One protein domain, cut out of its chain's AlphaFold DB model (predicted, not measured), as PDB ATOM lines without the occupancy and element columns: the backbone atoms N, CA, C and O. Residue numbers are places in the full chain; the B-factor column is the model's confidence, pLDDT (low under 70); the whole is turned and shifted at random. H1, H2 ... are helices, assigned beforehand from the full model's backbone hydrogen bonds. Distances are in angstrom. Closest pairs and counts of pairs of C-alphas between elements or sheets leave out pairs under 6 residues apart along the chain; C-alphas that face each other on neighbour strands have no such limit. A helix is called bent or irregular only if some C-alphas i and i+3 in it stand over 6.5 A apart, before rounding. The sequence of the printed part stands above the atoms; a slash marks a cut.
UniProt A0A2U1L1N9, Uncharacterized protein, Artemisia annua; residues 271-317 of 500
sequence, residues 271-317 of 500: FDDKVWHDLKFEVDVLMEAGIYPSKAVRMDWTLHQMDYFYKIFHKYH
ATOM      1  N   PHE A 271     -22.842  42.185   8.779       57.84
ATOM      2  CA  PHE A 271     -23.389  41.233   9.753       57.84
ATOM      3  C   PHE A 271     -22.532  41.141  11.030       57.84
ATOM      4  O   PHE A 271     -23.067  41.222  12.137       57.84
ATOM      5  N   ASP A 272     -21.208  41.055  10.894       57.78
ATOM      6  CA  ASP A 272     -20.265  40.908  12.011       57.78
ATOM      7  C   ASP A 272     -20.166  42.173  12.883       57.78
ATOM      8  O   ASP A 272     -19.926  42.070  14.085       57.78
ATOM      9  N   ASP A 273     -20.388  43.364  12.316       62.97
ATOM     10  CA  ASP A 273     -20.245  44.623  13.061       62.97
ATOM     11  C   ASP A 273     -21.552  45.085  13.732       62.97
ATOM     12  O   ASP A 273     -21.507  45.652  14.826       62.97
ATOM     13  N   LYS A 274     -22.723  44.859  13.111       63.75
ATOM     14  CA  LYS A 274     -24.027  45.285  13.666       63.75
ATOM     15  C   LYS A 274     -24.838  44.135  14.257       63.75
ATOM     16  O   LYS A 274     -25.280  44.232  15.394       63.75
ATOM     17  N   VAL A 275     -25.029  43.049  13.506       64.12
ATOM     18  CA  VAL A 275     -25.923  41.948  13.911       64.12
ATOM     19  C   VAL A 275     -25.294  41.119  15.027       64.12
ATOM     20  O   VAL A 275     -25.971  40.762  15.988       64.12
ATOM     21  N   TRP A 276     -23.985  40.865  14.955       66.81
ATOM     22  CA  TRP A 276     -23.282  40.104  15.986       66.81
ATOM     23  C   TRP A 276     -23.212  40.838  17.331       66.81
ATOM     24  O   TRP A 276     -23.232  40.181  18.365       66.81
ATOM     25  N   HIS A 277     -23.173  42.175  17.354       70.88
ATOM     26  CA  HIS A 277     -23.157  42.932  18.610       70.88
ATOM     27  C   HIS A 277     -24.471  42.779  19.396       70.88
ATOM     28  O   HIS A 277     -24.438  42.598  20.613       70.88
ATOM     29  N   ASP A 278     -25.610  42.799  18.704       67.62
ATOM     30  CA  ASP A 278     -26.923  42.621  19.327       67.62
ATOM     31  C   ASP A 278     -27.139  41.157  19.746       67.62
ATOM     32  O   ASP A 278     -27.537  40.886  20.880       67.62
ATOM     33  N   LEU A 279     -26.745  40.200  18.892       67.44
ATOM     34  CA  LEU A 279     -26.804  38.767  19.209       67.44
ATOM     35  C   LEU A 279     -25.915  38.397  20.405       67.44
ATOM     36  O   LEU A 279     -26.255  37.531  21.206       67.44
ATOM     37  N   LYS A 280     -24.764  39.057  20.533       75.12
ATOM     38  CA  LYS A 280     -23.818  38.866  21.634       75.12
ATOM     39  C   LYS A 280     -24.446  39.213  22.982       75.12
ATOM     40  O   LYS A 280     -24.257  38.470  23.938       75.12
ATOM     41  N   PHE A 281     -25.213  40.302  23.046       73.38
ATOM     42  CA  PHE A 281     -25.924  40.691  24.262       73.38
ATOM     43  C   PHE A 281     -27.017  39.677  24.628       73.38
ATOM     44  O   PHE A 281     -27.133  39.289  25.787       73.38
ATOM     45  N   GLU A 282     -27.778  39.190  23.645       71.56
ATOM     46  CA  GLU A 282     -28.790  38.151  23.877       71.56
ATOM     47  C   GLU A 282     -28.173  36.827  24.354       71.56
ATOM     48  O   GLU A 282     -28.697  36.194  25.273       71.56
ATOM     49  N   VAL A 283     -27.036  36.425  23.779       71.56
ATOM     50  CA  VAL A 283     -26.293  35.232  24.213       71.56
ATOM     51  C   VAL A 283     -25.790  35.393  25.646       71.56
ATOM     52  O   VAL A 283     -25.915  34.451  26.425       71.56
ATOM     53  N   ASP A 284     -25.286  36.567  26.030       73.88
ATOM     54  CA  ASP A 284     -24.847  36.823  27.406       73.88
ATOM     55  C   ASP A 284     -26.018  36.681  28.402       73.88
ATOM     56  O   ASP A 284     -25.868  36.019  29.431       73.88
ATOM     57  N   VAL A 285     -27.210  37.194  28.066       76.56
ATOM     58  CA  VAL A 285     -28.425  37.059  28.898       76.56
ATOM     59  C   VAL A 285     -28.883  35.597  29.018       76.56
ATOM     60  O   VAL A 285     -29.253  35.153  30.106       76.56
ATOM     61  N   LEU A 286     -28.852  34.823  27.928       74.25
ATOM     62  CA  LEU A 286     -29.228  33.400  27.943       74.25
ATOM     63  C   LEU A 286     -28.244  32.543  28.752       74.25
ATOM     64  O   LEU A 286     -28.661  31.621  29.457       74.25
ATOM     65  N   MET A 287     -26.953  32.871  28.678       74.81
ATOM     66  CA  MET A 287     -25.902  32.206  29.450       74.81
ATOM     67  C   MET A 287     -26.014  32.542  30.944       74.81
ATOM     68  O   MET A 287     -25.877  31.644  31.772       74.81
ATOM     69  N   GLU A 288     -26.352  33.789  31.296       73.75
ATOM     70  CA  GLU A 288     -26.684  34.183  32.676       73.75
ATOM     71  C   GLU A 288     -27.945  33.479  33.202       73.75
ATOM     72  O   GLU A 288     -28.020  33.143  34.384       73.75
ATOM     73  N   ALA A 289     -28.906  33.177  32.325       74.31
ATOM     74  CA  ALA A 289     -30.092  32.385  32.650       74.31
ATOM     75  C   ALA A 289     -29.831  30.862  32.720       74.31
ATOM     76  O   ALA A 289     -30.755  30.099  33.008       74.31
ATOM     77  N   GLY A 290     -28.601  30.401  32.453       71.19
ATOM     78  CA  GLY A 290     -28.221  28.985  32.492       71.19
ATOM     79  C   GLY A 290     -28.749  28.148  31.320       71.19
ATOM     80  O   GLY A 290     -28.765  26.917  31.401       71.19
ATOM     81  N   ILE A 291     -29.188  28.786  30.230       73.75
ATOM     82  CA  ILE A 291     -29.705  28.113  29.034       73.75
ATOM     83  C   ILE A 291     -28.582  28.030  28.000       73.75
ATOM     84  O   ILE A 291     -28.253  29.003  27.323       73.75
ATOM     85  N   TYR A 292     -27.998  26.840  27.860       76.50
ATOM     86  CA  TYR A 292     -26.849  26.618  26.983       76.50
ATOM     87  C   TYR A 292     -27.267  26.065  25.611       76.50
ATOM     88  O   TYR A 292     -28.026  25.092  25.544       76.50
ATOM     89  N   PRO A 293     -26.732  26.610  24.501       76.56
ATOM     90  CA  PRO A 293     -26.971  26.079  23.164       76.56
ATOM     91  C   PRO A 293     -26.527  24.615  23.025       76.56
ATOM     92  O   PRO A 293     -25.434  24.220  23.451       76.56
ATOM     93  N   SER A 294     -27.372  23.798  22.388       74.44
ATOM     94  CA  SER A 294     -27.104  22.371  22.192       74.44
ATOM     95  C   SER A 294     -25.851  22.138  21.336       74.44
ATOM     96  O   SER A 294     -25.412  22.997  20.568       74.44
ATOM     97  N   LYS A 295     -25.249  20.946  21.450       71.56
ATOM     98  CA  LYS A 295     -24.041  20.592  20.684       71.56
ATOM     99  C   LYS A 295     -24.251  20.721  19.169       71.56
ATOM    100  O   LYS A 295     -23.324  21.134  18.494       71.56
ATOM    101  N   ALA A 296     -25.448  20.415  18.662       70.62
ATOM    102  CA  ALA A 296     -25.778  20.542  17.243       70.62
ATOM    103  C   ALA A 296     -25.731  22.003  16.769       70.62
ATOM    104  O   ALA A 296     -25.097  22.287  15.764       70.62
ATOM    105  N   VAL A 297     -26.291  22.935  17.547       73.94
ATOM    106  CA  VAL A 297     -26.276  24.372  17.221       73.94
ATOM    107  C   VAL A 297     -24.849  24.927  17.217       73.94
ATOM    108  O   VAL A 297     -24.506  25.746  16.373       73.94
ATOM    109  N   ARG A 298     -23.985  24.440  18.117       75.75
ATOM    110  CA  ARG A 298     -22.574  24.856  18.178       75.75
ATOM    111  C   ARG A 298     -21.716  24.354  17.013       75.75
ATOM    112  O   ARG A 298     -20.642  24.907  16.806       75.75
ATOM    113  N   MET A 299     -22.147  23.323  16.282       72.00
ATOM    114  CA  MET A 299     -21.403  22.818  15.117       72.00
ATOM    115  C   MET A 299     -21.515  23.749  13.905       72.00
ATOM    116  O   MET A 299     -20.613  23.751  13.073       72.00
ATOM    117  N   ASP A 300     -22.577  24.557  13.842       74.12
ATOM    118  CA  ASP A 300     -22.844  25.486  12.738       74.12
ATOM    119  C   ASP A 300     -22.275  26.895  12.995       74.12
ATOM    120  O   ASP A 300     -22.469  27.816  12.204       74.12
ATOM    121  N   TRP A 301     -21.579  27.090  14.118       79.88
ATOM    122  CA  TRP A 301     -21.015  28.380  14.505       79.88
ATOM    123  C   TRP A 301     -19.665  28.640  13.850       79.88
ATOM    124  O   TRP A 301     -18.847  27.739  13.651       79.88
ATOM    125  N   THR A 302     -19.384  29.912  13.569       80.38
ATOM    126  CA  THR A 302     -18.057  30.300  13.087       80.38
ATOM    127  C   THR A 302     -17.025  30.190  14.212       80.38
ATOM    128  O   THR A 302     -17.340  30.287  15.402       80.38
ATOM    129  N   LEU A 303     -15.749  30.042  13.843       78.06
ATOM    130  CA  LEU A 303     -14.650  29.931  14.810       78.06
ATOM    131  C   LEU A 303     -14.606  31.106  15.806       78.06
ATOM    132  O   LEU A 303     -14.271  30.903  16.969       78.06
ATOM    133  N   HIS A 304     -14.973  32.317  15.373       74.25
ATOM    134  CA  HIS A 304     -15.017  33.501  16.236       74.25
ATOM    135  C   HIS A 304     -16.151  33.426  17.273       74.25
ATOM    136  O   HIS A 304     -15.960  33.788  18.434       74.25
ATOM    137  N   GLN A 305     -17.314  32.908  16.874       77.00
ATOM    138  CA  GLN A 305     -18.464  32.719  17.762       77.00
ATOM    139  C   GLN A 305     -18.179  31.628  18.802       77.00
ATOM    140  O   GLN A 305     -18.480  31.798  19.983       77.00
ATOM    141  N   MET A 306     -17.522  30.541  18.382       76.38
ATOM    142  CA  MET A 306     -17.075  29.484  19.291       76.38
ATOM    143  C   MET A 306     -16.030  29.988  20.296       76.38
ATOM    144  O   MET A 306     -16.161  29.719  21.487       76.38
ATOM    145  N   ASP A 307     -15.021  30.741  19.849       77.62
ATOM    146  CA  ASP A 307     -13.985  31.306  20.729       77.62
ATOM    147  C   ASP A 307     -14.582  32.265  21.778       77.62
ATOM    148  O   ASP A 307     -14.221  32.207  22.955       77.62
ATOM    149  N   TYR A 308     -15.556  33.090  21.385       78.88
ATOM    150  CA  TYR A 308     -16.306  33.943  22.311       78.88
ATOM    151  C   TYR A 308     -17.088  33.126  23.350       78.88
ATOM    152  O   TYR A 308     -16.980  33.380  24.552       78.88
ATOM    153  N   PHE A 309     -17.815  32.103  22.897       79.06
ATOM    154  CA  PHE A 309     -18.589  31.226  23.768       79.06
ATOM    155  C   PHE A 309     -17.720  30.514  24.801       79.06
ATOM    156  O   PHE A 309     -18.052  30.545  25.980       79.06
ATOM    157  N   TYR A 310     -16.583  29.935  24.407       78.31
ATOM    158  CA  TYR A 310     -15.695  29.261  25.360       78.31
ATOM    159  C   TYR A 310     -15.058  30.236  26.357       78.31
ATOM    160  O   TYR A 310     -14.949  29.916  27.542       78.31
ATOM    161  N   LYS A 311     -14.712  31.457  25.929       79.62
ATOM    162  CA  LYS A 311     -14.214  32.507  26.834       79.62
ATOM    163  C   LYS A 311     -15.245  32.925  27.882       79.62
ATOM    164  O   LYS A 311     -14.873  33.230  29.014       79.62
ATOM    165  N   ILE A 312     -16.525  32.922  27.525       70.19
ATOM    166  CA  ILE A 312     -17.626  33.288  28.425       70.19
ATOM    167  C   ILE A 312     -18.099  32.125  29.276       70.19
ATOM    168  O   ILE A 312     -18.404  32.315  30.450       70.19
ATOM    169  N   PHE A 313     -18.071  30.915  28.736       66.50
ATOM    170  CA  PHE A 313     -18.371  29.697  29.471       66.50
ATOM    171  C   PHE A 313     -17.472  29.556  30.710       66.50
ATOM    172  O   PHE A 313     -17.952  29.231  31.791       66.50
ATOM    173  N   HIS A 314     -16.191  29.923  30.598       64.50
ATOM    174  CA  HIS A 314     -15.287  29.975  31.752       64.50
ATOM    175  C   HIS A 314     -15.634  31.071  32.773       64.50
ATOM    176  O   HIS A 314     -15.333  30.903  33.955       64.50
ATOM    177  N   LYS A 315     -16.260  32.174  32.346       68.56
ATOM    178  CA  LYS A 315     -16.639  33.309  33.205       68.56
ATOM    179  C   LYS A 315     -17.883  33.013  34.054       68.56
ATOM    180  O   LYS A 315     -17.945  33.475  35.186       68.56
ATOM    181  N   TYR A 316     -18.836  32.245  33.528       63.62
ATOM    182  CA  TYR A 316     -20.119  31.941  34.185       63.62
ATOM    183  C   TYR A 316     -20.207  30.509  34.738       63.62
ATOM    184  O   TYR A 316     -21.307  30.001  34.904       63.62
ATOM    185  N   HIS A 317     -19.055  29.875  35.003       56.31
ATOM    186  CA  HIS A 317     -18.880  28.506  35.513       56.31
ATOM    187  C   HIS A 317     -20.151  27.880  36.117       56.31
ATOM    188  O   HIS A 317     -20.484  28.090  37.284       56.31
TER     189      HIS A 317
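AT A GLANCE: This is residues 271 to 317 of the 500 residues of an uncharacterized protein of Artemisia annua (UniProt A0A2U1L1N9). Two helices, the long H1 and the shorter H3, run the same way at a shallow tilt of 26 degrees and draw nearer toward their last residues, as a narrow V with an open tip between Met 287 and Phe 313. Between them along the chain, residues 289 to 302 fold back and hold the short helix H2, the centres of the three helices make a triangle, and contacts between the helices are few. The printed part has 47 residues with three named helices in the order H1, H2, H3 and no named strand; the class is all helix. It is compact, with a radius of gyration of the C-alphas of 10.5 A, and spans 28 by 21 by 15 A.

IN THESE COORDINATES: H1 takes residues 271 to 288, 24.2 A from C-alpha 271 at (-23.389, 41.233, 9.753) to C-alpha 288 at (-26.684, 34.183, 32.676). It has a kink of 34 degrees near residue 278. It is neither bent nor irregular, but only just: C-alphas 273 and 276 are 6.2 A apart. H2 takes residues 295 to 299. H3 takes residues 303 to 313, 15.1 A long, and ends with C-alpha 313 at (-18.371, 29.697, 29.471).

HOW THE PARTS SIT: H1 and H3 are close but not clearly touching; their closest C-alphas, those of Met 287 and Phe 313, are 7.9 A apart. They run the same way at a shallow tilt of 26 degrees. H2 and H3 are also close but not clearly touching, with the closest C-alphas, those of Arg 298 and Met 306, 7.3 A apart. H1 and H2 are apart. In H2 and H3 every O i to N i+4 pair is within hydrogen-bond range; in H1, 11 of 14 are.

THE WHOLE: The two C-alphas farthest apart, those of Phe 271 and His 317, are 29.1 A apart. The printed part has no cut. The link from H1 to H2 is short and that from H2 to H3 is tight. The mean pLDDT of the printed part is 71.9; residues 271 to 276, 278 to 279 and 313 to 317 are under 70.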